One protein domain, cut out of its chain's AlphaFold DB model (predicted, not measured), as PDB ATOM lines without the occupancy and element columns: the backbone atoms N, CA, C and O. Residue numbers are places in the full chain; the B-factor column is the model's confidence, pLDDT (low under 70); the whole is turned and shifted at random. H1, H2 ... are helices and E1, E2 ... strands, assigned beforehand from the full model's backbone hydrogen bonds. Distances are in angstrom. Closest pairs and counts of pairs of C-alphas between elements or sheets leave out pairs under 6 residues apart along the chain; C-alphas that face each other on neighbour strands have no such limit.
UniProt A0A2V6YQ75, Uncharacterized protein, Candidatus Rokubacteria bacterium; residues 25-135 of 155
ATOM      1  N   ASP A  25      28.523  95.175 202.000       90.00
ATOM      2  CA  ASP A  25      29.538  95.125 203.059       90.00
ATOM      3  C   ASP A  25      30.101  93.714 203.248       90.00
ATOM      4  O   ASP A  25      31.293  93.569 203.514       90.00
ATOM      5  N   PHE A  26      29.278  92.672 203.095       93.56
ATOM      6  CA  PHE A  26      29.770  91.299 203.127       93.56
ATOM      7  C   PHE A  26      30.731  91.038 201.981       93.56
ATOM      8  O   PHE A  26      31.803  90.496 202.226       93.56
ATOM      9  N   ASP A  27      30.391  91.461 200.765       92.06
ATOM     10  CA  ASP A  27      31.236  91.224 199.594       92.06
ATOM     11  C   ASP A  27      32.575  91.979 199.739       92.06
ATOM     12  O   ASP A  27      33.644  91.417 199.485       92.06
ATOM     13  N   ARG A  28      32.548  93.208 200.284       92.56
ATOM     14  CA  ARG A  28      33.761  93.968 200.642       92.56
ATOM     15  C   ARG A  28      34.634  93.219 201.652       92.56
ATOM     16  O   ARG A  28      35.848  93.134 201.470       92.56
ATOM     17  N   TRP A  29      34.042  92.696 202.725       93.31
ATOM     18  CA  TRP A  29      34.786  91.966 203.756       93.31
ATOM     19  C   TRP A  29      35.292  90.608 203.270       93.31
ATOM     20  O   TRP A  29      36.429  90.250 203.571       93.31
ATOM     21  N   GLN A  30      34.504  89.888 202.471       93.75
ATOM     22  CA  GLN A  30      34.915  88.635 201.842       93.75
ATOM     23  C   GLN A  30      36.151  88.853 200.965       93.75
ATOM     24  O   GLN A  30      37.124  88.109 201.087       93.75
ATOM     25  N   ALA A  31      36.153  89.909 200.142       92.50
ATOM     26  CA  ALA A  31      37.299  90.279 199.317       92.50
ATOM     27  C   ALA A  31      38.531  90.645 200.161       92.50
ATOM     28  O   ALA A  31      39.635  90.190 199.863       92.50
ATOM     29  N   ALA A  32      38.355  91.412 201.244       91.12
ATOM     30  CA  ALA A  32      39.451  91.773 202.145       91.12
ATOM     31  C   ALA A  32      40.083  90.543 202.827       91.12
ATOM     32  O   ALA A  32      41.308  90.426 202.877       91.12
ATOM     33  N   PHE A  33      39.270  89.600 203.313       91.69
ATOM     34  CA  PHE A  33      39.757  88.354 203.918       91.69
ATOM     35  C   PHE A  33      40.400  87.417 202.896       91.69
ATOM     36  O   PHE A  33      41.444  86.827 203.183       91.69
ATOM     37  N   ALA A  34      39.843  87.339 201.686       92.62
ATOM     38  CA  ALA A  34      40.447  86.605 200.581       92.62
ATOM     39  C   ALA A  34      41.829  87.170 200.215       92.62
ATOM     40  O   ALA A  34      42.788  86.407 200.107       92.62
ATOM     41  N   ALA A  35      41.957  88.498 200.102       92.31
ATOM     42  CA  ALA A  35      43.226  89.172 199.822       92.31
ATOM     43  C   ALA A  35      44.261  88.953 200.938       92.31
ATOM     44  O   ALA A  35      45.431  88.697 200.659       92.31
ATOM     45  N   ALA A  36      43.826  88.980 202.201       89.00
ATOM     46  CA  ALA A  36      44.671  88.674 203.354       89.00
ATOM     47  C   ALA A  36      44.963  87.169 203.525       89.00
ATOM     48  O   ALA A  36      45.768  86.802 204.377       89.00
ATOM     49  N   ARG A  37      44.305  86.297 202.744       90.12
ATOM     50  CA  ARG A  37      44.348  84.825 202.846       90.12
ATOM     51  C   ARG A  37      44.013  84.290 204.243       90.12
ATOM     52  O   ARG A  37      44.465  83.210 204.618       90.12
ATOM     53  N   ILE A  38      43.227  85.041 205.011       88.00
ATOM     54  CA  ILE A  38      42.860  84.724 206.393       88.00
ATOM     55  C   ILE A  38      41.388  85.075 206.579       88.00
ATOM     56  O   ILE A  38      41.005  86.240 206.468       88.00
ATOM     57  N   PHE A  39      40.581  84.070 206.915       89.19
ATOM     58  CA  PHE A  39      39.172  84.236 207.256       89.19
ATOM     59  C   PHE A  39      38.950  84.016 208.755       89.19
ATOM     60  O   PHE A  39      39.515  83.085 209.334       89.19
ATOM     61  N   PRO A  40      38.109  84.834 209.412       87.75
ATOM     62  CA  PRO A  40      37.700  84.558 210.784       87.75
ATOM     63  C   PRO A  40      36.904  83.241 210.865       87.75
ATOM     64  O   PRO A  40      36.100  82.983 209.975       87.75
ATOM     65  N   PRO A  41      36.979  82.457 211.960       87.25
ATOM     66  CA  PRO A  41      36.298  81.153 212.040       87.25
ATOM     67  C   PRO A  41      34.780  81.179 211.806       87.25
ATOM     68  O   PRO A  41      34.188  80.203 211.359       87.25
ATOM     69  N   ARG A  42      34.112  82.305 212.092       90.00
ATOM     70  CA  ARG A  42      32.666  82.464 211.839       90.00
ATOM     71  C   ARG A  42      32.315  82.459 210.345       90.00
ATOM     72  O   ARG A  42      31.179  82.137 210.003       90.00
ATOM     73  N   TRP A  43      33.291  82.734 209.482       93.19
ATOM     74  CA  TRP A  43      33.179  82.682 208.024       93.19
ATOM     75  C   TRP A  43      33.342  81.277 207.437       93.19
ATOM     76  O   TRP A  43      33.353  81.139 206.218       93.19
ATOM     77  N   GLU A  44      33.442  80.231 208.262       90.94
ATOM     78  CA  GLU A  44      33.458  78.855 207.762       90.94
ATOM     79  C   GLU A  44      32.267  78.593 206.820       90.94
ATOM     80  O   GLU A  44      31.130  78.969 207.125       90.94
ATOM     81  N   GLY A  45      32.545  77.998 205.657       91.19
ATOM     82  CA  GLY A  45      31.564  77.814 204.577       91.19
ATOM     83  C   GLY A  45      31.183  79.074 203.776       91.19
ATOM     84  O   GLY A  45      30.357  78.982 202.874       91.19
ATOM     85  N   LEU A  46      31.778  80.240 204.057       94.75
ATOM     86  CA  LEU A  46      31.512  81.519 203.371       94.75
ATOM     87  C   LEU A  46      32.725  82.057 202.598       94.75
ATOM     88  O   LEU A  46      32.765  83.228 202.226       94.75
ATOM     89  N   HIS A  47      33.725  81.214 202.350       93.06
ATOM     90  CA  HIS A  47      34.963  81.594 201.666       93.06
ATOM     91  C   HIS A  47      34.749  81.964 200.190       93.06
ATOM     92  O   HIS A  47      35.409  82.863 199.671       93.06
ATOM     93  N   ARG A  48      33.832  81.266 199.510       91.94
ATOM     94  CA  ARG A  48      33.511  81.449 198.091       91.94
ATOM     95  C   ARG A  48      32.042  81.116 197.851       91.94
ATOM     96  O   ARG A  48      31.551  80.128 198.390       91.94
ATOM     97  N   ALA A  49      31.371  81.916 197.028       90.69
ATOM     98  CA  ALA A  49      30.005  81.630 196.614       90.69
ATOM     99  C   ALA A  49      29.950  80.354 195.743       90.69
ATOM    100  O   ALA A  49      30.746  80.235 194.801       90.69
ATOM    101  N   PRO A  50      29.047  79.404 196.040       92.31
ATOM    102  CA  PRO A  50      28.800  78.248 195.183       92.31
ATOM    103  C   PRO A  50      28.032  78.657 193.909       92.31
ATOM    104  O   PRO A  50      27.502  79.771 193.842       92.31
ATOM    105  N   PRO A  51      27.961  77.778 192.892       90.06
ATOM    106  CA  PRO A  51      27.102  77.992 191.731       90.06
ATOM    107  C   PRO A  51      25.644  78.227 192.137       90.06
ATOM    108  O   PRO A  51      25.163  77.659 193.115       90.06
ATOM    109  N   ALA A  52      24.933  79.061 191.378       87.75
ATOM    110  CA  ALA A  52      23.517  79.307 191.619       87.75
ATOM    111  C   ALA A  52      22.680  78.032 191.418       87.75
ATOM    112  O   ALA A  52      23.053  77.142 190.654       87.75
ATOM    113  N   HIS A  53      21.521  77.980 192.081       84.88
ATOM    114  CA  HIS A  53      20.540  76.891 191.974       84.88
ATOM    115  C   HIS A  53      21.046  75.504 192.409       84.88
ATOM    116  O   HIS A  53      20.532  74.487 191.948       84.88
ATOM    117  N   THR A  54      22.013  75.451 193.331       88.69
ATOM    118  CA  THR A  54      22.437  74.205 193.987       88.69
ATOM    119  C   THR A  54      22.018  74.176 195.464       88.69
ATOM    120  O   THR A  54      21.796  75.236 196.059       88.69
ATOM    121  N   PRO A  55      21.922  72.996 196.108       89.44
ATOM    122  CA  PRO A  55      21.684  72.902 197.552       89.44
ATOM    123  C   PRO A  55      22.723  73.664 198.392       89.44
ATOM    124  O   PRO A  55      22.399  74.249 199.425       89.44
ATOM    125  N   GLU A  56      23.972  73.717 197.930       92.00
ATOM    126  CA  GLU A  56      25.047  74.469 198.577       92.00
ATOM    127  C   GLU A  56      24.791  75.979 198.525       92.00
ATOM    128  O   GLU A  56      25.135  76.681 199.476       92.00
ATOM    129  N   ALA A  57      24.157  76.487 197.460       91.38
ATOM    130  CA  ALA A  57      23.755  77.890 197.365       91.38
ATOM    131  C   ALA A  57      22.753  78.272 198.454       91.38
ATOM    132  O   ALA A  57      22.850  79.360 199.028       91.38
ATOM    133  N   GLU A  58      21.851  77.355 198.803       90.56
ATOM    134  CA  GLU A  58      20.915  77.570 199.898       90.56
ATOM    135  C   GLU A  58      21.615  77.609 201.253       90.56
ATOM    136  O   GLU A  58      21.432  78.548 202.032       90.56
ATOM    137  N   ALA A  59      22.484  76.632 201.515       92.00
ATOM    138  CA  ALA A  59      23.274  76.590 202.740       92.00
ATOM    139  C   ALA A  59      24.153  77.846 202.891       92.00
ATOM    140  O   ALA A  59      24.215  78.442 203.969       92.00
ATOM    141  N   TYR A  60      24.779  78.295 201.800       93.31
ATOM    142  CA  TYR A  60      25.571  79.523 201.753       93.31
ATOM    143  C   TYR A  60      24.719  80.759 202.068       93.31
ATOM    144  O   TYR A  60      25.115  81.593 202.884       93.31
ATOM    145  N   ARG A  61      23.523  80.865 201.475       91.31
ATOM    146  CA  ARG A  61      22.578  81.963 201.717       91.31
ATOM    147  C   ARG A  61      22.131  82.020 203.175       91.31
ATOM    148  O   ARG A  61      22.219  83.080 203.793       91.31
ATOM    149  N   LEU A  62      21.724  80.888 203.746       91.81
ATOM    150  CA  LEU A  62      21.343  80.790 205.157       91.81
ATOM    151  C   LEU A  62      22.512  81.141 206.082       91.81
ATOM    152  O   LEU A  62      22.338  81.875 207.054       91.81
ATOM    153  N   ARG A  63      23.725  80.685 205.758       94.06
ATOM    154  CA  ARG A  63      24.920  81.004 206.542       94.06
ATOM    155  C   ARG A  63      25.288  82.488 206.454       94.06
ATOM    156  O   ARG A  63      25.644  83.076 207.476       94.06
ATOM    157  N   LYS A  64      25.142  83.113 205.281       94.69
ATOM    158  CA  LYS A  64      25.323  84.560 205.076       94.69
ATOM    159  C   LYS A  64      24.297  85.362 205.888       94.69
ATOM    160  O   LYS A  64      24.680  86.318 206.558       94.69
ATOM    161  N   LEU A  65      23.029  84.943 205.907       93.69
ATOM    162  CA  LEU A  65      21.981  85.561 206.734       93.69
ATOM    163  C   LEU A  65      22.253  85.410 208.238       93.69
ATOM    164  O   LEU A  65      22.125  86.379 208.984       93.69
ATOM    165  N   GLY A  66      22.681  84.225 208.682       94.25
ATOM    166  CA  GLY A  66      23.081  84.002 210.073       94.25
ATOM    167  C   GLY A  66      24.233  84.916 210.490       94.25
ATOM    168  O   GLY A  66      24.174  85.551 211.540       94.25
ATOM    169  N   LEU A  67      25.243  85.062 209.627       95.31
ATOM    170  CA  LEU A  67      26.361  85.971 209.870       95.31
ATOM    171  C   LEU A  67      25.920  87.444 209.923       95.31
ATOM    172  O   LEU A  67      26.466  88.201 210.726       95.31
ATOM    173  N   LEU A  68      24.937  87.857 209.113       94.69
ATOM    174  CA  LEU A  68      24.343  89.195 209.209       94.69
ATOM    175  C   LEU A  68      23.671  89.398 210.573       94.69
ATOM    176  O   LEU A  68      23.932  90.402 211.231       94.69
ATOM    177  N   ALA A  69      22.827  88.459 211.007       93.69
ATOM    178  CA  ALA A  69      22.132  88.563 212.290       93.69
ATOM    179  C   ALA A  69      23.124  88.658 213.464       93.69
ATOM    180  O   ALA A  69      22.994  89.541 214.313       93.69
ATOM    181  N   GLU A  70      24.162  87.814 213.462       93.62
ATOM    182  CA  GLU A  70      25.265  87.897 214.427       93.62
ATOM    183  C   GLU A  70      25.975  89.258 214.362       93.62
ATOM    184  O   GLU A  70      26.322  89.827 215.398       93.62
ATOM    185  N   TRP A  71      26.192  89.799 213.157       93.06
ATOM    186  CA  TRP A  71      26.843  91.094 212.973       93.06
ATOM    187  C   TRP A  71      26.029  92.252 213.548       93.06
ATOM    188  O   TRP A  71      26.586  93.090 214.260       93.06
ATOM    189  N   LEU A  72      24.719  92.266 213.313       92.19
ATOM    190  CA  LEU A  72      23.815  93.299 213.817       92.19
ATOM    191  C   LEU A  72      23.688  93.274 215.347       92.19
ATOM    192  O   LEU A  72      23.825  94.324 215.977       92.19
ATOM    193  N   ASP A  73      23.487  92.099 215.956       92.75
ATOM    194  CA  ASP A  73      23.421  91.956 217.424       92.75
ATOM    195  C   ASP A  73      24.707  92.470 218.080       92.75
ATOM    196  O   ASP A  73      24.699  93.265 219.023       92.75
ATOM    197  N   MET A  74      25.838  92.078 217.512       91.12
ATOM    198  CA  MET A  74      27.149  92.495 217.962       91.12
ATOM    199  C   MET A  74      27.360  94.017 217.854       91.12
ATOM    200  O   MET A  74      27.892  94.618 218.793       91.12
ATOM    201  N   LEU A  75      26.959  94.652 216.746       89.81
ATOM    202  CA  LEU A  75      27.019  96.111 216.600       89.81
ATOM    203  C   LEU A  75      26.150  96.803 217.660       89.81
ATOM    204  O   LEU A  75      26.632  97.701 218.350       89.81
ATOM    205  N   ALA A  76      24.916  96.336 217.864       90.31
ATOM    206  CA  ALA A  76      24.002  96.896 218.857       90.31
ATOM    207  C   ALA A  76      24.564  96.808 220.289       90.31
ATOM    208  O   ALA A  76      24.566  97.800 221.030       90.31
ATOM    209  N   ARG A  77      25.103  95.643 220.677       90.44
ATOM    210  CA  ARG A  77      25.714  95.442 222.003       90.44
ATOM    211  C   ARG A  77      26.905  96.360 222.224       90.44
ATOM    212  O   ARG A  77      26.999  96.994 223.273       90.44
ATOM    213  N   ARG A  78      27.814  96.454 221.251       89.94
ATOM    214  CA  ARG A  78      29.025  97.273 221.390       89.94
ATOM    215  C   ARG A  78      28.709  98.761 221.467       89.94
ATOM    216  O   ARG A  78      29.283  99.435 222.316       89.94
ATOM    217  N   SER A  79      27.767  99.250 220.662       88.94
ATOM    218  CA  SER A  79      27.292 100.637 220.753       88.94
ATOM    219  C   SER A  79      26.656 100.924 222.114       88.94
ATOM    220  O   SER A  79      26.917 101.963 222.713       88.94
ATOM    221  N   THR A  80      25.884  99.976 222.654       91.62
ATOM    222  CA  THR A  80      25.270 100.106 223.986       91.62
ATOM    223  C   THR A  80      26.322 100.184 225.094       91.62
ATOM    224  O   THR A  80      26.244 101.062 225.956       91.62
ATOM    225  N   VAL A  81      27.322  99.298 225.063       91.62
ATOM    226  CA  VAL A  81      28.436  99.277 226.027       91.62
ATOM    227  C   VAL A  81      29.270 100.554 225.934       91.62
ATOM    228  O   VAL A  81      29.579 101.165 226.954       91.62
ATOM    229  N   HIS A  82      29.602 100.995 224.722       90.44
ATOM    230  CA  HIS A  82      30.367 102.221 224.511       90.44
ATOM    231  C   HIS A  82      29.615 103.457 225.017       90.44
ATOM    232  O   HIS A  82      30.168 104.229 225.798       90.44
ATOM    233  N   ALA A  83      28.325 103.584 224.695       89.75
ATOM    234  CA  ALA A  83      27.489 104.666 225.208       89.75
ATOM    235  C   ALA A  83      27.359 104.627 226.742       89.75
ATOM    236  O   ALA A  83      27.291 105.674 227.387       89.75
ATOM    237  N   HIS A  84      27.333 103.434 227.344       91.56
ATOM    238  CA  HIS A  84      27.362 103.281 228.797       91.56
ATOM    239  C   HIS A  84      28.667 103.817 229.401       91.56
ATOM    240  O   HIS A  84      28.605 104.616 230.334       91.56
ATOM    241  N   PHE A  85      29.825 103.453 228.842       91.56
ATOM    242  CA  PHE A  85      31.115 103.982 229.295       91.56
ATOM    243  C   PHE A  85      31.206 105.501 229.129       91.56
ATOM    244  O   PHE A  85      31.578 106.189 230.079       91.56
ATOM    245  N   ALA A  86      30.776 106.036 227.983       88.94
ATOM    246  CA  ALA A  86      30.775 107.472 227.721       88.94
ATOM    247  C   ALA A  86      29.937 108.253 228.751       88.94
ATOM    248  O   ALA A  86      30.412 109.243 229.304       88.94
ATOM    249  N   ARG A  87      28.728 107.773 229.089       89.88
ATOM    250  CA  ARG A  87      27.866 108.398 230.113       89.88
ATOM    251  C   ARG A  87      28.482 108.413 231.513       89.88
ATOM    252  O   ARG A  87      28.114 109.259 232.319       89.88
ATOM    253  N   GLN A  88      29.387 107.485 231.809       90.25
ATOM    254  CA  GLN A  88      30.070 107.393 233.100       90.25
ATOM    255  C   GLN A  88      31.454 108.059 233.099       90.25
ATOM    256  O   GLN A  88      32.162 107.987 234.100       90.25
ATOM    257  N   GLY A  89      31.870 108.678 231.987       89.19
ATOM    258  CA  GLY A  89      33.224 109.219 231.845       89.19
ATOM    259  C   GLY A  89      34.317 108.143 231.879       89.19
ATOM    260  O   GLY A  89      35.474 108.443 232.169       89.19
ATOM    261  N   ILE A  90      33.966 106.882 231.608       90.62
ATOM    262  CA  ILE A  90      34.903 105.759 231.588       90.62
ATOM    263  C   ILE A  90      35.595 105.721 230.228       90.62
ATOM    264  O   ILE A  90      34.949 105.672 229.181       90.62
ATOM    265  N   ARG A  91      36.929 105.685 230.243       90.62
ATOM    266  CA  ARG A  91      37.723 105.458 229.033       90.62
ATOM    267  C   ARG A  91      37.576 104.013 228.579       90.62
ATOM    268  O   ARG A  91      37.598 103.097 229.401       90.62
ATOM    269  N   ALA A  92      37.466 103.805 227.275       91.25
ATOM    270  CA  ALA A  92      37.280 102.489 226.683       91.25
ATOM    271  C   ALA A  92      38.349 102.207 225.630       91.25
ATOM    272  O   ALA A  92      38.877 103.126 225.010       91.25
ATOM    273  N   ARG A  93      38.648 100.932 225.401       90.38
ATOM    274  CA  ARG A  93      39.552 100.480 224.339       90.38
ATOM    275  C   ARG A  93      38.993  99.268 223.614       90.38
ATOM    276  O   ARG A  93      38.154  98.544 224.152       90.38
ATOM    277  N   VAL A  94      39.499  99.029 222.412       88.31
ATOM    278  CA  VAL A  94      39.238  97.796 221.666       88.31
ATOM    279  C   VAL A  94      40.170  96.702 222.175       88.31
ATOM    280  O   VAL A  94      41.376  96.908 222.270       88.31
ATOM    281  N   GLU A  95      39.640  95.520 222.467       87.75
ATOM    282  CA  GLU A  95      40.442  94.361 222.859       87.75
ATOM    283  C   GLU A  95      39.996  93.102 222.111       87.75
ATOM    284  O   GLU A  95      38.806  92.842 221.938       87.75
ATOM    285  N   ARG A  96      40.957  92.295 221.654       83.31
ATOM    286  CA  ARG A  96      40.670  90.965 221.104       83.31
ATOM    287  C   ARG A  96      40.209  90.025 222.216       83.31
ATOM    288  O   ARG A  96      40.952  89.793 223.165       83.31
ATOM    289  N   GLN A  97      39.025  89.431 222.057       78.75
ATOM    290  CA  GLN A  97      38.533  88.409 222.988       78.75
ATOM    291  C   GLN A  97      39.355  87.114 222.910       78.75
ATOM    292  O   GLN A  97      39.543  86.445 223.920       78.75
ATOM    293  N   ASP A  98      39.866  86.771 221.725       78.31
ATOM    294  CA  ASP A  98      40.747  85.623 221.514       78.31
ATOM    295  C   ASP A  98      42.053  86.088 220.864       78.31
ATOM    296  O   ASP A  98      42.069  86.524 219.714       78.31
ATOM    297  N   ARG A  99      43.157  86.021 221.616       73.69
ATOM    298  CA  ARG A  99      44.485  86.451 221.151       73.69
ATOM    299  C   ARG A  99      45.170  85.424 220.246       73.69
ATOM    300  O   ARG A  99      46.220  85.737 219.695       73.69
ATOM    301  N   ARG A 100      44.618  84.213 220.112       74.50
ATOM    302  CA  ARG A 100      45.202  83.140 219.293       74.50
ATOM    303  C   ARG A 100      44.844  83.269 217.815       74.50
ATOM    304  O   ARG A 100      45.525  82.687 216.981       74.50
ATOM    305  N   LEU A 101      43.790  84.018 217.496       70.69
ATOM    306  CA  LEU A 101      43.292  84.177 216.136       70.69
ATOM    307  C   LEU A 101      43.629  85.583 215.620       70.69
ATOM    308  O   LEU A 101      43.064  86.556 216.129       70.69
ATOM    309  N   PRO A 102      44.539  85.720 214.638       70.25
ATOM    310  CA  PRO A 102      44.827  87.012 214.030       70.25
ATOM    311  C   PRO A 102      43.603  87.515 213.260       70.25
ATOM    312  O   PRO A 102      42.881  86.735 212.634       70.25
ATOM    313  N   CYS A 103      43.364  88.823 213.305       73.94
ATOM    314  CA  CYS A 103      42.306  89.458 212.535       73.94
ATOM    315  C   CYS A 103      42.874  90.658 211.769       73.94
ATOM    316  O   CYS A 103      43.111  91.700 212.382       73.94
ATOM    317  N   PRO A 104      43.001  90.594 210.432       73.81
ATOM    318  CA  PRO A 104      43.646  91.662 209.666       73.81
ATOM    319  C   PRO A 104      42.929  93.015 209.802       73.81
ATOM    320  O   PRO A 104      43.558  94.064 209.725       73.81
ATOM    321  N   ALA A 105      41.618  93.000 210.051       78.12
ATOM    322  CA  ALA A 105      40.817  94.208 210.221       78.12
ATOM    323  C   ALA A 105      40.978  94.854 211.605       78.12
ATOM    324  O   ALA A 105      40.956  96.076 211.735       78.12
ATOM    325  N   CYS A 106      41.095  94.039 212.656       77.00
ATOM    326  CA  CYS A 106      41.069  94.523 214.035       77.00
ATOM    327  C   CYS A 106      42.441  94.567 214.696       77.00
ATOM    328  O   CYS A 106      42.597  95.278 215.685       77.00
ATOM    329  N   ASP A 107      43.427  93.841 214.176       79.00
ATOM    330  CA  ASP A 107      44.783  93.815 214.718       79.00
ATOM    331  C   ASP A 107      45.406  95.219 214.807       79.00
ATOM    332  O   ASP A 107      45.928  95.538 215.878       79.00
ATOM    333  N   PRO A 108      45.259  96.115 213.804       81.31
ATOM    334  CA  PRO A 108      45.751  97.494 213.907       81.31
ATOM    335  C   PRO A 108      45.055  98.340 214.985       81.31
ATOM    336  O   PRO A 108      45.525  99.420 215.332       81.31
ATOM    337  N   LEU A 109      43.902  97.888 215.480       79.62
ATOM    338  CA  LEU A 109      43.054  98.621 216.423       79.62
ATOM    339  C   LEU A 109      43.115  98.024 217.828       79.62
ATOM    340  O   LEU A 109      42.582  98.611 218.766       79.62
ATOM    341  N   ASN A 110      43.753  96.868 217.999       81.50
ATOM    342  CA  ASN A 110      43.857  96.217 219.293       81.50
ATOM    343  C   ASN A 110      44.578  97.135 220.295       81.50
ATOM    344  O   ASN A 110      45.624  97.698 219.989       81.50
ATOM    345  N   MET A 111      44.023  97.258 221.501       82.62
ATOM    346  CA  MET A 111      44.462  98.153 222.582       82.62
ATOM    347  C   MET A 111      44.275  99.651 222.318       82.62
ATOM    348  O   MET A 111      44.564 100.450 223.209       82.62
ATOM    349  N   ARG A 112      43.765 100.052 221.149       84.12
ATOM    350  CA  ARG A 112      43.497 101.458 220.849       84.12
ATOM    351  C   ARG A 112      42.310 101.948 221.673       84.12
ATOM    352  O   ARG A 112      41.263 101.296 221.705       84.12
ATOM    353  N   GLU A 113      42.476 103.096 222.326       88.19
ATOM    354  CA  GLU A 113      41.369 103.775 222.999       88.19
ATOM    355  C   GLU A 113      40.320 104.213 221.972       88.19
ATOM    356  O   GLU A 113      40.643 104.694 220.882       88.19
ATOM    357  N   VAL A 114      39.054 104.006 222.319       85.25
ATOM    358  CA  VAL A 114      37.911 104.435 221.518       85.25
ATOM    359  C   VAL A 114      37.541 105.841 221.969       85.25
ATOM    360  O   VAL A 114      37.399 106.089 223.168       85.25
ATOM    361  N   GLY A 115      37.383 106.761 221.015       80.12
ATOM    362  CA  GLY A 115      36.907 108.115 221.303       80.12
ATOM    363  C   GLY A 115      35.523 108.107 221.961       80.12
ATOM    364  O   GLY A 115      34.809 107.111 221.916       80.12
ATOM    365  N   ALA A 116      35.121 109.218 222.579       73.44
ATOM    366  CA  ALA A 116      33.830 109.303 223.273       73.44
ATOM    367  C   ALA A 116      32.612 109.245 222.327       73.44
ATOM    368  O   ALA A 116      31.507 108.929 222.764       73.44
ATOM    369  N   GLN A 117      32.810 109.549 221.044       73.75
ATOM    370  CA  GLN A 117      31.768 109.552 220.021       73.75
ATOM    371  C   GLN A 117      31.593 108.164 219.385       73.75
ATOM    372  O   GLN A 117      32.551 107.398 219.269       73.75
ATOM    373  N   LEU A 118      30.366 107.835 218.969       66.75
ATOM    374  CA  LEU A 118      30.040 106.536 218.361       66.75
ATOM    375  C   LEU A 118      30.685 106.340 216.980       66.75
ATOM    376  O   LEU A 118      30.976 105.210 216.604       66.75
ATOM    377  N   ASP A 119      30.929 107.418 216.237       71.50
ATOM    378  CA  ASP A 119      31.627 107.401 214.944       71.50
ATOM    379  C   ASP A 119      33.128 107.080 215.078       71.50
ATOM    380  O   ASP A 119      33.754 106.622 214.126       71.50
ATOM    381  N   ALA A 120      33.693 107.238 216.279       71.50
ATOM    382  CA  ALA A 120      35.056 106.837 216.608       71.50
ATOM    383  C   ALA A 120      35.189 105.328 216.895       71.50
ATOM    384  O   ALA A 120      36.292 104.852 217.187       71.50
ATOM    385  N   MET A 121      34.087 104.568 216.839       75.44
ATOM    386  CA  MET A 121      34.113 103.114 216.972       75.44
ATOM    387  C   MET A 121      34.832 102.479 215.777       75.44
ATOM    388  O   MET A 121      34.630 102.885 214.632       75.44
ATOM    389  N   PRO A 122      35.667 101.452 216.008       71.56
ATOM    390  CA  PRO A 122      36.339 100.771 214.914       71.56
ATOM    391  C   PRO A 122      35.307 100.111 213.981       71.56
ATOM    392  O   PRO A 122      34.231  99.707 214.442       71.56
ATOM    393  N   PRO A 123      35.635  99.917 212.690       75.44
ATOM    394  CA  PRO A 123      34.769  99.208 211.760       75.44
ATOM    395  C   PRO A 123      34.755  97.718 212.118       75.44
ATOM    396  O   PRO A 123      35.517  96.907 211.592       75.44
ATOM    397  N   PHE A 124      33.895  97.347 213.063       83.19
ATOM    398  CA  PHE A 124      33.683  95.956 213.418       83.19
ATOM    399  C   PHE A 124      33.098  95.215 212.217       83.19
ATOM    400  O   PHE A 124      32.029  95.558 211.719       83.19
ATOM    401  N   HIS A 125      33.792  94.180 211.762       88.62
ATOM    402  CA  HIS A 125      33.398  93.386 210.601       88.62
ATOM    403  C   HIS A 125      32.490  92.202 210.988       88.62
ATOM    404  O   HIS A 125      32.436  91.813 212.164       88.62
ATOM    405  N   PRO A 126      31.802  91.570 210.023       91.00
ATOM    406  CA  PRO A 126      31.040  90.352 210.278       91.00
ATOM    407  C   PRO A 126      31.941  89.240 210.825       91.00
ATOM    408  O   PRO A 126      33.071  89.059 210.366       91.00
ATOM    409  N   GLY A 127      31.475  88.520 211.845       88.31
ATOM    410  CA  GLY A 127      32.257  87.475 212.519       88.31
ATOM    411  C   GLY A 127      33.388  87.981 213.431       88.31
ATOM    412  O   GLY A 127      34.197  87.179 213.899       88.31
ATOM    413  N   CYS A 128      33.473  89.290 213.689       87.25
ATOM    414  CA  CYS A 128      34.475  89.879 214.577       87.25
ATOM    415  C   CYS A 128      34.275  89.467 216.044       87.25
ATOM    416  O   CYS A 128      33.192  89.624 216.597       87.25
ATOM    417  N   ARG A 129      35.338  89.031 216.730       85.25
ATOM    418  CA  ARG A 129      35.296  88.717 218.176       85.25
ATOM    419  C   ARG A 129      35.899  89.805 219.067       85.25
ATOM    420  O   ARG A 129      36.032  89.608 220.264       85.25
ATOM    421  N   CYS A 130      36.299  90.946 218.517       86.06
ATOM    422  CA  CYS A 130      36.856  92.034 219.323       86.06
ATOM    423  C   CYS A 130      35.774  92.662 220.207       86.06
ATOM    424  O   CYS A 130      34.598  92.628 219.881       86.06
ATOM    425  N   VAL A 131      36.127  93.236 221.340       87.44
ATOM    426  CA  VAL A 131      35.171  93.829 222.278       87.44
ATOM    427  C   VAL A 131      35.619  95.229 222.655       87.44
ATOM    428  O   VAL A 131      36.790  95.572 222.520       87.44
ATOM    429  N   VAL A 132      34.670  96.042 223.110       89.06
ATOM    430  CA  VAL A 132      34.973  97.307 223.776       89.06
ATOM    431  C   VAL A 132      35.006  97.028 225.269       89.06
ATOM    432  O   VAL A 132      34.031  96.520 225.821       89.06
ATOM    433  N   VAL A 133      36.127  97.335 225.909       90.81
ATOM    434  CA  VAL A 133      36.335  97.125 227.344       90.81
ATOM    435  C   VAL A 133      36.728  98.434 228.009       90.81
ATOM    436  O   VAL A 133      37.331  99.301 227.376       90.81
ATOM    437  N   ALA A 134      36.395  98.573 229.289       91.75
ATOM    438  CA  ALA A 134      36.863  99.691 230.093       91.75
ATOM    439  C   ALA A 134      38.392  99.635 230.229       91.75
ATOM    440  O   ALA A 134      38.971  98.565 230.432       91.75
ATOM    441  N   VAL A 135      39.046 100.789 230.139       88.56
ATOM    442  CA  VAL A 135      40.458 100.930 230.492       88.56
ATOM    443  C   VAL A 135      40.546 100.926 232.018       88.56
ATOM    444  O   VAL A 135      39.948 101.803 232.649       88.56
TER     445      VAL A 135
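What this domain is: This is residues 25 to 135 of the 155 residues of an uncharacterized protein of Candidatus Rokubacteria bacterium (UniProt A0A2V6YQ75). One long helix, H2, runs nearly the full length of the model like a beam, and the rest of the chain is gathered along one side of it. Near the last part of H2 sits a small two-stranded hairpin, E1 and E2, with a long looping link; the short helix H1 stands crosswise to H2. The printed part has 111 residues, with two named helices and two named strands in the order H1, H2, E1, E2; the sheet E1 - E2 is antiparallel. The class is mostly helix, though only 55 residues, under half, are in named elements. The outline is a rod, 53 by 24 by 21 A, only just compact and close to loose, with a radius of gyration of the C-alphas of 15.7 A.

Where its parts are: H1, residues 25 to 36, begins at C-alpha 25 (29.538, 95.125, 203.059) and is 16.5 A long. H2, residues 55 to 87, is 48.6 A long, from C-alpha 55 at (21.684, 72.902, 197.552). E1 is residues 92 to 96. E2, residues 130 to 134, ends at C-alpha 134 (36.863, 99.691, 230.093).

How they stand to each other: H2 comes closest to E2 at the C-alphas of Arg 78 and Val 132, 6.4 A apart. E1 and E2 form a hairpin, with N 93 and O 133 at 2.9 A, within hydrogen-bond range. Residues 92 to 93 of E1 also pair antiparallel with residues 113 to 114. H1 is apart from E1 and E2, and only just apart from H2, at 8.3 A. In H1 and H2 every O i to N i+4 pair is within hydrogen-bond range.

The domain as a whole: The C-alphas of His 53 and Gly 89, the two farthest apart, are separated by 52.9 A. The printed part has no cut. The links H1 to H2 and E1 to E2 are long, with 18 and 33 residues; H2 to E1 is tight. Residue 118 alone has a pLDDT under 70.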